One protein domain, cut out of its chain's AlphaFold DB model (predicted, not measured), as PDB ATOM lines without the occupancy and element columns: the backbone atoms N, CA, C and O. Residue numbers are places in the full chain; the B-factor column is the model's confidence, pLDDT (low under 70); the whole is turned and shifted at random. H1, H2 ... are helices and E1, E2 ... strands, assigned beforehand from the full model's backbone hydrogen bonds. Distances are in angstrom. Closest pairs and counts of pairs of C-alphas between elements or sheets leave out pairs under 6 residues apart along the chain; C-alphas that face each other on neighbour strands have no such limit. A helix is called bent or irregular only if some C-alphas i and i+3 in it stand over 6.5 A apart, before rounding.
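Overview. This is residues 420 to 548 of the 1265 residues of an uncharacterized protein of Porphyra umbilicalis (UniProt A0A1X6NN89). A helix, H5, forms the core: a two-stranded antiparallel ribbon, E2 and E3, covers one side of it, H2 packs on another, and H6 crosses H2 and packs on it, meeting H5 only at the corner by their link. H1, H2, H5 and H6 make a four-helix bundle, mostly crossed; H4 caps one end of H5, and H3 and E1 lie far out at the other end of the domain. The printed part has 129 residues, with six named helices and three named strands in the order H1 H2 H3 E1 E2 H4 E3 H5 H6, and is mostly helix by class. It is compact, with a radius of gyration of the C-alphas of 14.7 A and spans of 43 by 34 by 28 A.

Along the chain. The sheet's strands are E2, residues 478 to 482, 12.7 A long, and E3, residues 503 to 507, 12.8 A long. H5, residues 519 to 532, is 20.1 A long and begins with C-alpha 519 at (234.580, 189.435, 269.361). H2, residues 434 to 452, is 25.9 A long, with a kink of 31 degrees near residue 441; it is neither bent nor irregular, but only just: C-alphas 440 and 443 are 6.4 A apart. H6, residues 534 to 547, is 19.7 A long and ends with C-alpha 547 at (228.980, 172.626, 277.366). H1, residues 420 to 430, is 15.5 A long and begins with C-alpha 420 at (215.573, 182.805, 267.561). The shorter elements are H3, residues 457 to 460, E1, residues 469 to 471, and H4, residues 484 to 490.

Arrangement. E2 and E3 are antiparallel at 149 degrees, with N 480 and O 505 at 3.0 A and N 507 and O 478 at 2.8 A, within hydrogen-bond range. The closest C-alphas of E2 and H5 are those of Ile 480 and Ala 524, 6.1 A apart; for E3 and H5 they are those of Val 505 and Ile 521, 6.7 A. H5 touches H2, closest at C-alphas 519 and 435, 6.2 A, at a shallow tilt of 34 degrees, only just short of steep, the same way. H2 touches H6, closest at C-alphas 445 and 536, 5.3 A, at a steep tilt of 43 degrees, opposite ways. H5 and H6 touch only at the corner, closest at C-alphas 530 and 537, 5.3 A. H1 and H5 only just touch, with 3 pairs of C-alphas within 8 A, the closest those of Thr 421 and Leu 530, 6.2 A. With residues 519 to 523 alone, H5 touches H4, closest at C-alphas 520 and 487, 6.6 A, about perpendicular at 77 degrees. With residues 446 to 450 alone, H2 touches H3, closest at C-alphas 450 and 457, 5.1 A. E1 pairs with no named strand; its residues 469 to 471 pair antiparallel with residues 474 to 475. In H1, H4, H5 and H6 every O i to N i+4 pair is within hydrogen-bond range, in H2 12 of 15, and H3 is too short for such a pair.

Size, cuts and confidence. The C-alphas farthest apart, those of Gly 454 and Ala 498, are 45.7 A apart, and the printed part has no cut. The links H4 to E3 and E3 to H5 are long. Mean pLDDT of the printed part is 79.0; residues 457 to 463, 465, 471 to 473, 492 to 501 and 511 to 516 are under 70.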
ATOM      1  N   ASP A 420     215.034 184.147 267.300       83.50
ATOM      2  CA  ASP A 420     215.573 182.805 267.561       83.50
ATOM      3  C   ASP A 420     217.100 182.775 267.682       83.50
ATOM      4  O   ASP A 420     217.646 182.096 268.556       83.50
ATOM      5  N   THR A 421     217.813 183.505 266.815       86.69
ATOM      6  CA  THR A 421     219.280 183.603 266.903       86.69
ATOM      7  C   THR A 421     219.707 184.356 268.159       86.69
ATOM      8  O   THR A 421     220.648 183.925 268.820       86.69
ATOM      9  N   LEU A 422     218.959 185.387 268.566       85.06
ATOM     10  CA  LEU A 422     219.168 186.099 269.831       85.06
ATOM     11  C   LEU A 422     218.889 185.201 271.049       85.06
ATOM     12  O   LEU A 422     219.659 185.209 272.010       85.06
ATOM     13  N   ALA A 423     217.838 184.378 271.006       86.06
ATOM     14  CA  ALA A 423     217.522 183.411 272.059       86.06
ATOM     15  C   ALA A 423     218.580 182.295 272.169       86.06
ATOM     16  O   ALA A 423     218.948 181.887 273.276       86.06
ATOM     17  N   ARG A 424     219.120 181.827 271.035       86.44
ATOM     18  CA  ARG A 424     220.271 180.911 270.984       86.44
ATOM     19  C   ARG A 424     221.548 181.567 271.517       86.44
ATOM     20  O   ARG A 424     222.234 180.966 272.340       86.44
ATOM     21  N   GLU A 425     221.845 182.804 271.125       84.94
ATOM     22  CA  GLU A 425     223.014 183.547 271.609       84.94
ATOM     23  C   GLU A 425     222.944 183.819 273.118       84.94
ATOM     24  O   GLU A 425     223.946 183.638 273.811       84.94
ATOM     25  N   LYS A 426     221.764 184.158 273.659       85.38
ATOM     26  CA  LYS A 426     221.540 184.308 275.106       85.38
ATOM     27  C   LYS A 426     222.008 183.061 275.870       85.38
ATOM     28  O   LYS A 426     222.817 183.185 276.783       85.38
ATOM     29  N   LYS A 427     221.642 181.858 275.410       86.75
ATOM     30  CA  LYS A 427     222.096 180.583 276.006       86.75
ATOM     31  C   LYS A 427     223.627 180.398 275.962       86.75
ATOM     32  O   LYS A 427     224.179 179.742 276.842       86.75
ATOM     33  N   LEU A 428     224.326 180.979 274.979       86.56
ATOM     34  CA  LEU A 428     225.798 180.986 274.898       86.56
ATOM     35  C   LEU A 428     226.439 182.048 275.812       86.56
ATOM     36  O   LEU A 428     227.539 181.841 276.325       86.56
ATOM     37  N   ILE A 429     225.763 183.181 276.017       84.69
ATOM     38  CA  ILE A 429     226.151 184.235 276.964       84.69
ATOM     39  C   ILE A 429     226.031 183.728 278.407       84.69
ATOM     40  O   ILE A 429     226.961 183.918 279.193       84.69
ATOM     41  N   ASP A 430     224.936 183.041 278.734       84.69
ATOM     42  CA  ASP A 430     224.624 182.545 280.083       84.69
ATOM     43  C   ASP A 430     225.638 181.486 280.577       84.69
ATOM     44  O   ASP A 430     225.852 181.325 281.778       84.69
ATOM     45  N   MET A 431     226.349 180.813 279.662       81.50
ATOM     46  CA  MET A 431     227.489 179.934 279.973       81.50
ATOM     47  C   MET A 431     228.748 180.689 280.456       81.50
ATOM     48  O   MET A 431     229.676 180.078 280.994       81.50
ATOM     49  N   GLY A 432     228.807 182.010 280.261       79.62
ATOM     50  CA  GLY A 432     229.974 182.842 280.538       79.62
ATOM     51  C   GLY A 432     231.149 182.587 279.585       79.62
ATOM     52  O   GLY A 432     231.101 181.747 278.691       79.62
ATOM     53  N   ASN A 433     232.246 183.340 279.751       82.69
ATOM     54  CA  ASN A 433     233.464 183.227 278.922       82.69
ATOM     55  C   ASN A 433     233.198 183.223 277.397       82.69
ATOM     56  O   ASN A 433     233.931 182.583 276.639       82.69
ATOM     57  N   MET A 434     232.166 183.943 276.954       82.25
ATOM     58  CA  MET A 434     231.567 183.886 275.615       82.25
ATOM     59  C   MET A 434     232.601 183.930 274.471       82.25
ATOM     60  O   MET A 434     232.597 183.075 273.588       82.25
ATOM     61  N   LYS A 435     233.601 184.815 274.559       82.44
ATOM     62  CA  LYS A 435     234.745 184.923 273.629       82.44
ATOM     63  C   LYS A 435     235.563 183.633 273.432       82.44
ATOM     64  O   LYS A 435     236.144 183.428 272.365       82.44
ATOM     65  N   THR A 436     235.641 182.773 274.445       84.44
ATOM     66  CA  THR A 436     236.284 181.448 274.372       84.44
ATOM     67  C   THR A 436     235.351 180.427 273.730       84.44
ATOM     68  O   THR A 436     235.794 179.650 272.887       84.44
ATOM     69  N   HIS A 437     234.061 180.461 274.071       87.44
ATOM     70  CA  HIS A 437     233.068 179.579 273.464       87.44
ATOM     71  C   HIS A 437     232.896 179.867 271.968       87.44
ATOM     72  O   HIS A 437     233.021 178.929 271.190       87.44
ATOM     73  N   LEU A 438     232.799 181.134 271.536       87.88
ATOM     74  CA  LEU A 438     232.826 181.520 270.114       87.88
ATOM     75  C   LEU A 438     234.020 180.914 269.362       87.88
ATOM     76  O   LEU A 438     233.849 180.308 268.309       87.88
ATOM     77  N   ARG A 439     235.238 181.029 269.905       85.50
ATOM     78  CA  ARG A 439     236.459 180.499 269.262       85.50
ATOM     79  C   ARG A 439     236.459 178.978 269.111       85.50
ATOM     80  O   ARG A 439     237.038 178.476 268.153       85.50
ATOM     81  N   ASN A 440     235.829 178.265 270.040       87.50
ATOM     82  CA  ASN A 440     235.707 176.807 270.007       87.50
ATOM     83  C   ASN A 440     234.527 176.344 269.134       87.50
ATOM     84  O   ASN A 440     234.591 175.276 268.533       87.50
ATOM     85  N   LEU A 441     233.467 177.149 269.066       89.62
ATOM     86  CA  LEU A 441     232.232 176.904 268.326       89.62
ATOM     87  C   LEU A 441     232.389 177.178 266.826       89.62
ATOM     88  O   LEU A 441     231.937 176.373 266.021       89.62
ATOM     89  N   MET A 442     233.060 178.266 266.436       88.81
ATOM     90  CA  MET A 442     233.237 178.665 265.031       88.81
ATOM     91  C   MET A 442     233.779 177.533 264.124       88.81
ATOM     92  O   MET A 442     233.216 177.337 263.047       88.81
ATOM     93  N   PRO A 443     234.798 176.733 264.521       86.50
ATOM     94  CA  PRO A 443     235.229 175.568 263.742       86.50
ATOM     95  C   PRO A 443     234.220 174.410 263.739       86.50
ATOM     96  O   PRO A 443     234.107 173.716 262.737       86.50
ATOM     97  N   VAL A 444     233.485 174.190 264.835       88.62
ATOM     98  CA  VAL A 444     232.453 173.136 264.918       88.62
ATOM     99  C   VAL A 444     231.297 173.448 263.967       88.62
ATOM    100  O   VAL A 444     230.859 172.572 263.228       88.62
ATOM    101  N   LEU A 445     230.863 174.709 263.946       88.44
ATOM    102  CA  LEU A 445     229.824 175.222 263.059       88.44
ATOM    103  C   LEU A 445     230.267 175.138 261.589       88.44
ATOM    104  O   LEU A 445     229.564 174.571 260.760       88.44
ATOM    105  N   GLY A 446     231.482 175.610 261.289       84.44
ATOM    106  CA  GLY A 446     232.063 175.544 259.948       84.44
ATOM    107  C   GLY A 446     232.259 174.125 259.411       84.44
ATOM    108  O   GLY A 446     232.060 173.902 258.218       84.44
ATOM    109  N   ASN A 447     232.606 173.168 260.278       85.88
ATOM    110  CA  ASN A 447     232.679 171.755 259.912       85.88
ATOM    111  C   ASN A 447     231.284 171.184 259.633       85.88
ATOM    112  O   ASN A 447     231.088 170.633 258.562       85.88
ATOM    113  N   ALA A 448     230.307 171.379 260.525       87.38
ATOM    114  CA  ALA A 448     228.960 170.823 260.353       87.38
ATOM    115  C   ALA A 448     228.271 171.288 259.057       87.38
ATOM    116  O   ALA A 448     227.596 170.504 258.397       87.38
ATOM    117  N   ILE A 449     228.481 172.549 258.667       84.31
ATOM    118  CA  ILE A 449     227.976 173.111 257.406       84.31
ATOM    119  C   ILE A 449     228.716 172.503 256.202       84.31
ATOM    120  O   ILE A 449     228.102 172.172 255.191       84.31
ATOM    121  N   ALA A 450     230.033 172.298 256.299       84.31
ATOM    122  CA  ALA A 450     230.810 171.656 255.241       84.31
ATOM    123  C   ALA A 450     230.449 170.165 255.069       84.31
ATOM    124  O   ALA A 450     230.256 169.716 253.939       84.31
ATOM    125  N   ASP A 451     230.282 169.439 256.178       84.38
ATOM    126  CA  ASP A 451     229.859 168.036 256.225       84.38
ATOM    127  C   ASP A 451     228.457 167.863 255.612       84.38
ATOM    128  O   ASP A 451     228.257 166.974 254.785       84.38
ATOM    129  N   ALA A 452     227.507 168.750 255.941       83.69
ATOM    130  CA  ALA A 452     226.153 168.739 255.379       83.69
ATOM    131  C   ALA A 452     226.113 169.013 253.865       83.69
ATOM    132  O   ALA A 452     225.309 168.419 253.151       83.69
ATOM    133  N   LEU A 453     227.012 169.865 253.361       78.31
ATOM    134  CA  LEU A 453     227.182 170.107 251.924       78.31
ATOM    135  C   LEU A 453     227.991 168.998 251.215       78.31
ATOM    136  O   LEU A 453     228.107 169.021 249.989       78.31
ATOM    137  N   GLY A 454     228.596 168.056 251.950       77.06
ATOM    138  CA  GLY A 454     229.514 167.053 251.401       77.06
ATOM    139  C   GLY A 454     230.828 167.645 250.863       77.06
ATOM    140  O   GLY A 454     231.439 167.092 249.948       77.06
ATOM    141  N   LEU A 455     231.255 168.800 251.384       80.56
ATOM    142  CA  LEU A 455     232.401 169.575 250.903       80.56
ATOM    143  C   LEU A 455     233.501 169.677 251.964       80.56
ATOM    144  O   LEU A 455     233.266 169.588 253.161       80.56
ATOM    145  N   SER A 456     234.726 169.986 251.533       73.75
ATOM    146  CA  SER A 456     235.728 170.500 252.472       73.75
ATOM    147  C   SER A 456     235.409 171.951 252.852       73.75
ATOM    148  O   SER A 456     234.947 172.731 252.017       73.75
ATOM    149  N   VAL A 457     235.716 172.344 254.093       69.94
ATOM    150  CA  VAL A 457     235.487 173.702 254.630       69.94
ATOM    151  C   VAL A 457     235.955 174.826 253.672       69.94
ATOM    152  O   VAL A 457     235.180 175.750 253.420       69.94
ATOM    153  N   PRO A 458     237.148 174.771 253.034       66.75
ATOM    154  CA  PRO A 458     237.571 175.812 252.088       66.75
ATOM    155  C   PRO A 458     236.749 175.862 250.791       66.75
ATOM    156  O   PRO A 458     236.704 176.909 250.150       66.75
ATOM    157  N   LEU A 459     236.120 174.750 250.399       66.88
ATOM    158  CA  LEU A 459     235.317 174.619 249.182       66.88
ATOM    159  C   LEU A 459     233.852 175.017 249.426       66.88
ATOM    160  O   LEU A 459     233.245 175.651 248.559       66.88
ATOM    161  N   ALA A 460     233.322 174.744 250.627       68.50
ATOM    162  CA  ALA A 460     232.033 175.263 251.094       68.50
ATOM    163  C   ALA A 460     231.983 176.799 251.013       68.50
ATOM    164  O   ALA A 460     231.032 177.351 250.464       68.50
ATOM    165  N   ARG A 461     233.069 177.490 251.402       64.12
ATOM    166  CA  ARG A 461     233.222 178.959 251.286       64.12
ATOM    167  C   ARG A 461     232.861 179.528 249.901       64.12
ATOM    168  O   ARG A 461     232.457 180.681 249.812       64.12
ATOM    169  N   THR A 462     233.044 178.751 248.832       60.41
ATOM    170  CA  THR A 462     232.772 179.155 247.437       60.41
ATOM    171  C   THR A 462     231.511 178.529 246.833       60.41
ATOM    172  O   THR A 462     231.223 178.766 245.663       60.41
ATOM    173  N   ARG A 463     230.785 177.702 247.596       66.44
ATOM    174  CA  ARG A 463     229.640 176.903 247.126       66.44
ATOM    175  C   ARG A 463     228.362 177.057 247.959       66.44
ATOM    176  O   ARG A 463     227.342 176.526 247.543       66.44
ATOM    177  N   LEU A 464     228.399 177.781 249.080       71.06
ATOM    178  CA  LEU A 464     227.214 178.121 249.879       71.06
ATOM    179  C   LEU A 464     226.185 178.876 249.039       71.06
ATOM    180  O   LEU A 464     226.437 180.000 248.605       71.06
ATOM    181  N   GLU A 465     225.030 178.252 248.840       65.19
ATOM    182  CA  GLU A 465     224.018 178.660 247.858       65.19
ATOM    183  C   GLU A 465     223.299 179.968 248.213       65.19
ATOM    184  O   GLU A 465     222.620 180.546 247.375       65.19
ATOM    185  N   TRP A 466     223.482 180.475 249.433       76.88
ATOM    186  CA  TRP A 466     222.850 181.697 249.927       76.88
ATOM    187  C   TRP A 466     223.811 182.881 250.104       76.88
ATOM    188  O   TRP A 466     223.332 183.996 250.306       76.88
ATOM    189  N   TRP A 467     225.144 182.708 250.037       82.69
ATOM    190  CA  TRP A 467     226.048 183.858 250.211       82.69
ATOM    191  C   TRP A 467     226.103 184.695 248.917       82.69
ATOM    192  O   TRP A 467     226.587 184.194 247.897       82.69
ATOM    193  N   PRO A 468     225.681 185.977 248.922       77.25
ATOM    194  CA  PRO A 468     225.523 186.745 247.686       77.25
ATOM    195  C   PRO A 468     226.850 187.056 246.987       77.25
ATOM    196  O   PRO A 468     227.841 187.449 247.615       77.25
ATOM    197  N   ARG A 469     226.868 186.931 245.659       74.19
ATOM    198  CA  ARG A 469     228.062 187.141 244.824       74.19
ATOM    199  C   ARG A 469     227.910 188.353 243.913       74.19
ATOM    200  O   ARG A 469     226.813 188.676 243.473       74.19
ATOM    201  N   LYS A 470     229.035 189.014 243.641       73.25
ATOM    202  CA  LYS A 470     229.154 190.138 242.699       73.25
ATOM    203  C   LYS A 470     229.549 189.651 241.300       73.25
ATOM    204  O   LYS A 470     229.122 190.228 240.309       73.25
ATOM    205  N   ALA A 471     230.343 188.582 241.230       64.94
ATOM    206  CA  ALA A 471     230.762 187.909 240.000       64.94
ATOM    207  C   ALA A 471     231.219 186.473 240.322       64.94
ATOM    208  O   ALA A 471     231.255 186.077 241.488       64.94
ATOM    209  N   ASP A 472     231.662 185.706 239.322       63.28
ATOM    210  CA  ASP A 472     232.036 184.293 239.506       63.28
ATOM    211  C   ASP A 472     233.101 184.027 240.583       63.28
ATOM    212  O   ASP A 472     233.135 182.948 241.181       63.28
ATOM    213  N   LYS A 473     233.958 185.016 240.851       65.38
ATOM    214  CA  LYS A 473     235.053 184.948 241.831       65.38
ATOM    215  C   LYS A 473     234.941 186.005 242.936       65.38
ATOM    216  O   LYS A 473     235.726 185.969 243.878       65.38
ATOM    217  N   GLU A 474     233.980 186.927 242.836       70.25
ATOM    218  CA  GLU A 474     233.811 188.035 243.779       70.25
ATOM    219  C   GLU A 474     232.545 187.881 244.615       70.25
ATOM    220  O   GLU A 474     231.461 187.576 244.120       70.25
ATOM    221  N   VAL A 475     232.697 188.129 245.910       76.12
ATOM    222  CA  VAL A 475     231.721 187.814 246.948       76.12
ATOM    223  C   VAL A 475     231.351 189.113 247.658       76.12
ATOM    224  O   VAL A 475     232.244 189.884 248.013       76.12
ATOM    225  N   TRP A 476     230.059 189.382 247.862       80.81
ATOM    226  CA  TRP A 476     229.642 190.586 248.581       80.81
ATOM    227  C   TRP A 476     230.027 190.503 250.055       80.81
ATOM    228  O   TRP A 476     229.921 189.445 250.682       80.81
ATOM    229  N   SER A 477     230.419 191.642 250.630       82.38
ATOM    230  CA  SER A 477     230.491 191.775 252.078       82.38
ATOM    231  C   SER A 477     229.082 191.926 252.648       82.38
ATOM    232  O   SER A 477     228.374 192.888 252.335       82.38
ATOM    233  N   LEU A 478     228.670 190.970 253.481       84.25
ATOM    234  CA  LEU A 478     227.430 191.085 254.248       84.25
ATOM    235  C   LEU A 478     227.628 192.101 255.372       84.25
ATOM    236  O   LEU A 478     228.713 192.185 255.952       84.25
ATOM    237  N   ARG A 479     226.586 192.871 255.677       84.56
ATOM    238  CA  ARG A 479     226.527 193.745 256.851       84.56
ATOM    239  C   ARG A 479     225.513 193.150 257.819       84.56
ATOM    240  O   ARG A 479     224.466 192.687 257.368       84.56
ATOM    241  N   ILE A 480     225.835 193.133 259.108       86.12
ATOM    242  CA  ILE A 480     224.964 192.615 260.167       86.12
ATOM    243  C   ILE A 480     224.907 193.628 261.299       86.12
ATOM    244  O   ILE A 480     225.955 194.079 261.773       86.12
ATOM    245  N   GLN A 481     223.701 193.945 261.767       85.50
ATOM    246  CA  GLN A 481     223.531 194.765 262.964       85.50
ATOM    247  C   GLN A 481     223.718 193.908 264.210       85.50
ATOM    248  O   GLN A 481     222.943 192.995 264.478       85.50
ATOM    249  N   LEU A 482     224.727 194.227 265.017       84.75
ATOM    250  CA  LEU A 482     224.829 193.699 266.372       84.75
ATOM    251  C   LEU A 482     224.203 194.697 267.340       84.75
ATOM    252  O   LEU A 482     224.640 195.851 267.416       84.75
ATOM    253  N   SER A 483     223.206 194.253 268.109       79.50
ATOM    254  CA  SER A 483     222.663 195.079 269.187       79.50
ATOM    255  C   SER A 483     223.750 195.357 270.229       79.50
ATOM    256  O   SER A 483     224.633 194.533 270.490       79.50
ATOM    257  N   TYR A 484     223.696 196.533 270.843       76.88
ATOM    258  CA  TYR A 484     224.673 196.917 271.854       76.88
ATOM    259  C   TYR A 484     224.675 195.960 273.065       76.88
ATOM    260  O   TYR A 484     225.749 195.608 273.554       76.88
ATOM    261  N   GLU A 485     223.515 195.445 273.490       75.62
ATOM    262  CA  GLU A 485     223.435 194.481 274.598       75.62
ATOM    263  C   GLU A 485     224.088 193.127 274.276       75.62
ATOM    264  O   GLU A 485     224.696 192.537 275.170       75.62
ATOM    265  N   MET A 486     224.042 192.653 273.023       75.38
ATOM    266  CA  MET A 486     224.819 191.477 272.588       75.38
ATOM    267  C   MET A 486     226.320 191.741 272.761       75.38
ATOM    268  O   MET A 486     227.018 191.001 273.452       75.38
ATOM    269  N   ARG A 487     226.817 192.859 272.207       79.31
ATOM    270  CA  ARG A 487     228.244 193.237 272.256       79.31
ATOM    271  C   ARG A 487     228.757 193.400 273.692       79.31
ATOM    272  O   ARG A 487     229.825 192.890 274.029       79.31
ATOM    273  N   LYS A 488     227.955 194.039 274.547       79.12
ATOM    274  CA  LYS A 488     228.195 194.257 275.984       79.12
ATOM    275  C   LYS A 488     228.289 192.963 276.790       79.12
ATOM    276  O   LYS A 488     229.080 192.879 277.728       79.12
ATOM    277  N   LYS A 489     227.512 191.945 276.414       73.88
ATOM    278  CA  LYS A 489     227.554 190.600 277.007       73.88
ATOM    279  C   LYS A 489     228.657 189.721 276.396       73.88
ATOM    280  O   LYS A 489     229.140 188.799 277.049       73.88
ATOM    281  N   ALA A 490     229.088 190.024 275.171       72.88
ATOM    282  CA  ALA A 490     230.131 189.303 274.445       72.88
ATOM    283  C   ALA A 490     231.562 189.648 274.895       72.88
ATOM    284  O   ALA A 490     232.413 188.759 275.012       72.88
ATOM    285  N   ASP A 491     231.852 190.933 275.121       75.56
ATOM    286  CA  ASP A 491     233.179 191.408 275.523       75.56
ATOM    287  C   ASP A 491     233.080 192.530 276.562       75.56
ATOM    288  O   ASP A 491     232.801 193.679 276.230       75.56
ATOM    289  N   ASN A 492     233.418 192.217 277.816       68.31
ATOM    290  CA  ASN A 492     233.392 193.126 278.972       68.31
ATOM    291  C   ASN A 492     234.250 194.409 278.808       68.31
ATOM    292  O   ASN A 492     234.341 195.211 279.734       68.31
ATOM    293  N   ARG A 493     234.948 194.578 277.676       66.69
ATOM    294  CA  ARG A 493     235.727 195.768 277.303       66.69
ATOM    295  C   ARG A 493     234.944 196.795 276.485       66.69
ATOM    296  O   ARG A 493     235.455 197.901 276.301       66.69
ATOM    297  N   THR A 494     233.755 196.475 275.972       68.31
ATOM    298  CA  THR A 494     232.874 197.499 275.390       68.31
ATOM    299  C   THR A 494     232.511 198.504 276.479       68.31
ATOM    300  O   THR A 494     232.070 198.108 277.560       68.31
ATOM    301  N   ARG A 495     232.698 199.800 276.219       58.62
ATOM    302  CA  ARG A 495     232.285 200.839 277.169       58.62
ATOM    303  C   ARG A 495     230.772 200.802 277.356       58.62
ATOM    304  O   ARG A 495     230.046 200.562 276.395       58.62
ATOM    305  N   VAL A 496     230.326 201.065 278.581       63.53
ATOM    306  CA  VAL A 496     228.904 201.248 278.862       63.53
ATOM    307  C   VAL A 496     228.492 202.624 278.342       63.53
ATOM    308  O   VAL A 496     228.988 203.638 278.827       63.53
ATOM    309  N   ASP A 497     227.611 202.636 277.351       59.03
ATOM    310  CA  ASP A 497     227.000 203.818 276.750       59.03
ATOM    311  C   ASP A 497     225.492 203.555 276.617       59.03
ATOM    312  O   ASP A 497     225.077 202.521 276.095       59.03
ATOM    313  N   ALA A 498     224.670 204.458 277.152       52.41
ATOM    314  CA  ALA A 498     223.215 204.322 277.172       52.41
ATOM    315  C   ALA A 498     222.548 204.713 275.838       52.41
ATOM    316  O   ALA A 498     221.385 204.384 275.626       52.41
ATOM    317  N   PHE A 499     223.277 205.378 274.935       51.12
ATOM    318  CA  PHE A 499     222.793 205.817 273.620       51.12
ATOM    319  C   PHE A 499     223.442 205.035 272.462       51.12
ATOM    320  O   PHE A 499     223.357 205.434 271.296       51.12
ATOM    321  N   ALA A 500     224.092 203.910 272.773       65.00
ATOM    322  CA  ALA A 500     224.810 203.078 271.820       65.00
ATOM    323  C   ALA A 500     223.875 202.449 270.770       65.00
ATOM    324  O   ALA A 500     223.174 201.467 271.024       65.00
ATOM    325  N   ARG A 501     223.910 203.001 269.553       67.50
ATOM    326  CA  ARG A 501     223.174 202.486 268.388       67.50
ATOM    327  C   ARG A 501     223.618 201.056 268.017       67.50
ATOM    328  O   ARG A 501     224.774 200.694 268.273       67.50
ATOM    329  N   PRO A 502     222.752 200.257 267.356       75.12
ATOM    330  CA  PRO A 502     223.151 198.995 266.737       75.12
ATOM    331  C   PRO A 502     224.415 199.178 265.892       75.12
ATOM    332  O   PRO A 502     224.542 200.134 265.128       75.12
ATOM    333  N   THR A 503     225.390 198.293 266.080       76.62
ATOM    334  CA  THR A 503     226.694 198.409 265.427       76.62
ATOM    335  C   THR A 503     226.705 197.569 264.163       76.62
ATOM    336  O   THR A 503     226.579 196.349 264.232       76.62
ATOM    337  N   THR A 504     226.889 198.227 263.023       81.38
ATOM    338  CA  THR A 504     226.965 197.592 261.708       81.38
ATOM    339  C   THR A 504     228.334 196.925 261.532       81.38
ATOM    340  O   THR A 504     229.382 197.575 261.584       81.38
ATOM    341  N   VAL A 505     228.360 195.598 261.385       82.94
ATOM    342  CA  VAL A 505     229.597 194.811 261.243       82.94
ATOM    343  C   VAL A 505     229.654 194.197 259.852       82.94
ATOM    344  O   VAL A 505     228.780 193.423 259.467       82.94
ATOM    345  N   SER A 506     230.697 194.534 259.092       82.19
ATOM    346  CA  SER A 506     230.917 194.006 257.746       82.19
ATOM    347  C   SER A 506     231.734 192.710 257.764       82.19
ATOM    348  O   SER A 506     232.830 192.639 258.323       82.19
ATOM    349  N   LEU A 507     231.206 191.671 257.115       83.69
ATOM    350  CA  LEU A 507     231.859 190.379 256.933       83.69
ATOM    351  C   LEU A 507     232.360 190.247 255.488       83.69
ATOM    352  O   LEU A 507     231.539 190.120 254.582       83.69
ATOM    353  N   PRO A 508     233.682 190.226 255.229       71.44
ATOM    354  CA  PRO A 508     234.243 190.114 253.875       71.44
ATOM    355  C   PRO A 508     234.184 188.687 253.284       71.44
ATOM    356  O   PRO A 508     234.862 188.385 252.301       71.44
ATOM    357  N   GLY A 509     233.427 187.779 253.900       71.69
ATOM    358  CA  GLY A 509     233.233 186.398 253.462       71.69
ATOM    359  C   GLY A 509     232.856 185.476 254.622       71.69
ATOM    360  O   GLY A 509     232.967 185.858 255.782       71.69
ATOM    361  N   PHE A 510     232.450 184.250 254.294       70.50
ATOM    362  CA  PHE A 510     231.813 183.310 255.225       70.50
ATOM    363  C   PHE A 510     232.670 182.788 256.393       70.50
ATOM    364  O   PHE A 510     232.123 182.338 257.395       70.50
ATOM    365  N   PHE A 511     234.003 182.835 256.297       69.12
ATOM    366  CA  PHE A 511     234.880 182.346 257.365       69.12
ATOM    367  C   PHE A 511     235.784 183.432 257.934       69.12
ATOM    368  O   PHE A 511     236.606 184.016 257.223       69.12
ATOM    369  N   CYS A 512     235.714 183.584 259.258       65.06
ATOM    370  CA  CYS A 512     236.703 184.294 260.056       65.06
ATOM    371  C   CYS A 512     238.114 183.743 259.780       65.06
ATOM    372  O   CYS A 512     238.343 182.544 259.971       65.06
ATOM    373  N   PRO A 513     239.096 184.593 259.431       60.09
ATOM    374  CA  PRO A 513     240.507 184.243 259.564       60.09
ATOM    375  C   PRO A 513     240.807 183.795 261.004       60.09
ATOM    376  O   PRO A 513     240.304 184.382 261.958       60.09
ATOM    377  N   THR A 514     241.641 182.772 261.199       56.81
ATOM    378  CA  THR A 514     241.899 182.224 262.547       56.81
ATOM    379  C   THR A 514     242.640 183.181 263.480       56.81
ATOM    380  O   THR A 514     242.572 183.032 264.700       56.81
ATOM    381  N   ASP A 515     243.352 184.160 262.925       50.81
ATOM    382  CA  ASP A 515     244.265 185.024 263.662       50.81
ATOM    383  C   ASP A 515     243.759 186.482 263.689       50.81
ATOM    384  O   ASP A 515     243.567 187.111 262.652       50.81
ATOM    385  N   LYS A 516     243.615 187.034 264.906       56.75
ATOM    386  CA  LYS A 516     243.300 188.450 265.231       56.75
ATOM    387  C   LYS A 516     241.870 188.969 264.976       56.75
ATOM    388  O   LYS A 516     241.666 190.180 265.003       56.75
ATOM    389  N   VAL A 517     240.867 188.106 264.814       71.19
ATOM    390  CA  VAL A 517     239.463 188.551 264.687       71.19
ATOM    391  C   VAL A 517     238.896 189.069 266.025       71.19
ATOM    392  O   VAL A 517     239.200 188.529 267.096       71.19
ATOM    393  N   THR A 518     238.096 190.142 265.970       80.12
ATOM    394  CA  THR A 518     237.414 190.746 267.129       80.12
ATOM    395  C   THR A 518     236.213 189.914 267.583       80.12
ATOM    396  O   THR A 518     235.674 189.106 266.829       80.12
ATOM    397  N   THR A 519     235.768 190.121 268.824       82.44
ATOM    398  CA  THR A 519     234.580 189.435 269.361       82.44
ATOM    399  C   THR A 519     233.328 189.788 268.552       82.44
ATOM    400  O   THR A 519     232.559 188.894 268.226       82.44
ATOM    401  N   ASP A 520     233.202 191.047 268.121       83.50
ATOM    402  CA  ASP A 520     232.123 191.524 267.245       83.50
ATOM    403  C   ASP A 520     232.062 190.762 265.910       83.50
ATOM    404  O   ASP A 520     231.006 190.283 265.511       83.50
ATOM    405  N   ILE A 521     233.193 190.584 265.217       85.38
ATOM    406  CA  ILE A 521     233.206 189.890 263.917       85.38
ATOM    407  C   ILE A 521     232.901 188.394 264.085       85.38
ATOM    408  O   ILE A 521     232.188 187.831 263.256       85.38
ATOM    409  N   LEU A 522     233.385 187.754 265.159       86.00
ATOM    410  CA  LEU A 522     233.015 186.370 265.496       86.00
ATOM    411  C   LEU A 522     231.510 186.240 265.785       86.00
ATOM    412  O   LEU A 522     230.908 185.228 265.438       86.00
ATOM    413  N   LEU A 523     230.903 187.263 266.394       87.25
ATOM    414  CA  LEU A 523     229.486 187.278 266.741       87.25
ATOM    415  C   LEU A 523     228.587 187.482 265.520       87.25
ATOM    416  O   LEU A 523     227.650 186.719 265.317       87.25
ATOM    417  N   ALA A 524     228.934 188.424 264.643       88.06
ATOM    418  CA  ALA A 524     228.252 188.599 263.362       88.06
ATOM    419  C   ALA A 524     228.328 187.328 262.490       88.06
ATOM    420  O   ALA A 524     227.344 186.968 261.848       88.06
ATOM    421  N   HIS A 525     229.449 186.593 262.512       86.94
ATOM    422  CA  HIS A 525     229.531 185.281 261.855       86.94
ATOM    423  C   HIS A 525     228.636 184.220 262.511       86.94
ATOM    424  O   HIS A 525     228.046 183.412 261.792       86.94
ATOM    425  N   LEU A 526     228.532 184.200 263.847       89.06
ATOM    426  CA  LEU A 526     227.633 183.285 264.553       89.06
ATOM    427  C   LEU A 526     226.174 183.543 264.159       89.06
ATOM    428  O   LEU A 526     225.487 182.594 263.791       89.06
ATOM    429  N   VAL A 527     225.733 184.807 264.187       89.62
ATOM    430  CA  VAL A 527     224.379 185.208 263.773       89.62
ATOM    431  C   VAL A 527     224.091 184.713 262.359       89.62
ATOM    432  O   VAL A 527     223.141 183.960 262.177       89.62
ATOM    433  N   VAL A 528     224.943 185.035 261.376       89.12
ATOM    434  CA  VAL A 528     224.729 184.616 259.976       89.12
ATOM    435  C   VAL A 528     224.658 183.095 259.837       89.12
ATOM    436  O   VAL A 528     223.755 182.594 259.174       89.12
ATOM    437  N   MET A 529     225.562 182.336 260.465       88.44
ATOM    438  CA  MET A 529     225.512 180.872 260.378       88.44
ATOM    439  C   MET A 529     224.249 180.293 261.029       88.44
ATOM    440  O   MET A 529     223.612 179.437 260.430       88.44
ATOM    441  N   LEU A 530     223.839 180.771 262.208       89.44
ATOM    442  CA  LEU A 530     222.601 180.307 262.850       89.44
ATOM    443  C   LEU A 530     221.336 180.742 262.097       89.44
ATOM    444  O   LEU A 530     220.329 180.038 262.140       89.44
ATOM    445  N   GLN A 531     221.371 181.887 261.416       88.31
ATOM    446  CA  GLN A 531     220.239 182.410 260.658       88.31
ATOM    447  C   GLN A 531     220.061 181.668 259.328       88.31
ATOM    448  O   GLN A 531     218.923 181.381 258.969       88.31
ATOM    449  N   MET A 532     221.154 181.296 258.649       83.62
ATOM    450  CA  MET A 532     221.121 180.763 257.279       83.62
ATOM    451  C   MET A 532     221.278 179.236 257.143       83.62
ATOM    452  O   MET A 532     220.966 178.709 256.082       83.62
ATOM    453  N   GLU A 533     221.759 178.512 258.164       85.94
ATOM    454  CA  GLU A 533     222.087 177.076 258.060       85.94
ATOM    455  C   GLU A 533     221.472 176.234 259.193       85.94
ATOM    456  O   GLU A 533     221.868 176.342 260.356       85.94
ATOM    457  N   ASP A 534     220.570 175.301 258.874       86.31
ATOM    458  CA  ASP A 534     220.017 174.359 259.865       86.31
ATOM    459  C   ASP A 534     221.084 173.434 260.462       86.31
ATOM    460  O   ASP A 534     221.097 173.171 261.667       86.31
ATOM    461  N   SER A 535     222.057 173.028 259.647       86.94
ATOM    462  CA  SER A 535     223.240 172.272 260.074       86.94
ATOM    463  C   SER A 535     224.039 173.016 261.151       86.94
ATOM    464  O   SER A 535     224.579 172.397 262.071       86.94
ATOM    465  N   ALA A 536     224.066 174.353 261.085       90.19
ATOM    466  CA  ALA A 536     224.644 175.196 262.124       90.19
ATOM    467  C   ALA A 536     223.782 175.186 263.392       90.19
ATOM    468  O   ALA A 536     224.309 174.949 264.477       90.19
ATOM    469  N   ARG A 537     222.463 175.392 263.268       92.12
ATOM    470  CA  ARG A 537     221.514 175.382 264.399       92.12
ATOM    471  C   ARG A 537     221.625 174.078 265.204       92.12
ATOM    472  O   ARG A 537     221.838 174.121 266.414       92.12
ATOM    473  N   VAL A 538     221.612 172.926 264.530       91.44
ATOM    474  CA  VAL A 538     221.763 171.603 265.166       91.44
ATOM    475  C   VAL A 538     223.141 171.441 265.817       91.44
ATOM    476  O   VAL A 538     223.231 171.036 266.976       91.44
ATOM    477  N   ALA A 539     224.230 171.787 265.122       91.81
ATOM    478  CA  ALA A 539     225.579 171.689 265.685       91.81
ATOM    479  C   ALA A 539     225.802 172.633 266.881       91.81
ATOM    480  O   ALA A 539     226.555 172.298 267.799       91.81
ATOM    481  N   PHE A 540     225.121 173.780 266.903       93.06
ATOM    482  CA  PHE A 540     225.103 174.733 268.007       93.06
ATOM    483  C   PHE A 540     224.361 174.186 269.226       93.06
ATOM    484  O   PHE A 540     224.921 174.186 270.317       93.06
ATOM    485  N   ASP A 541     223.155 173.642 269.063       90.94
ATOM    486  CA  ASP A 541     222.394 173.070 270.182       90.94
ATOM    487  C   ASP A 541     223.070 171.780 270.726       90.94
ATOM    488  O   ASP A 541     223.096 171.516 271.937       90.94
ATOM    489  N   VAL A 542     223.772 171.032 269.862       92.75
ATOM    490  CA  VAL A 542     224.701 169.946 270.244       92.75
ATOM    491  C   VAL A 542     225.963 170.467 270.958       92.75
ATOM    492  O   VAL A 542     226.496 169.790 271.839       92.75
ATOM    493  N   TYR A 543     226.465 171.656 270.615       92.50
ATOM    494  CA  TYR A 543     227.574 172.299 271.327       92.50
ATOM    495  C   TYR A 543     227.128 172.790 272.711       92.50
ATOM    496  O   TYR A 543     227.802 172.494 273.700       92.50
ATOM    497  N   LEU A 544     225.973 173.461 272.800       90.38
ATOM    498  CA  LEU A 544     225.376 173.886 274.065       90.38
ATOM    499  C   LEU A 544     225.168 172.685 274.985       90.38
ATOM    500  O   LEU A 544     225.670 172.699 276.098       90.38
ATOM    501  N   SER A 545     224.504 171.612 274.546       87.25
ATOM    502  CA  SER A 545     224.260 170.433 275.401       87.25
ATOM    503  C   SER A 545     225.543 169.782 275.946       87.25
ATOM    504  O   SER A 545     225.550 169.335 277.091       87.25
ATOM    505  N   LYS A 546     226.651 169.797 275.190       88.50
ATOM    506  CA  LYS A 546     227.979 169.326 275.643       88.50
ATOM    507  C   LYS A 546     228.696 170.285 276.600       88.50
ATOM    508  O   LYS A 546     229.606 169.855 277.310       88.50
ATOM    509  N   HIS A 547     228.326 171.564 276.598       82.69
ATOM    510  CA  HIS A 547     228.980 172.626 277.366       82.69
ATOM    511  C   HIS A 547     228.066 173.350 278.368       82.69
ATOM    512  O   HIS A 547     228.544 174.260 279.046       82.69
ATOM    513  N   LYS A 548     226.805 172.914 278.526       75.00
ATOM    514  CA  LYS A 548     225.926 173.300 279.634       75.00
ATOM    515  C   LYS A 548     226.726 173.165 280.934       75.00
ATOM    516  O   LYS A 548     227.405 172.144 281.110       75.00
TER     517      LYS A 548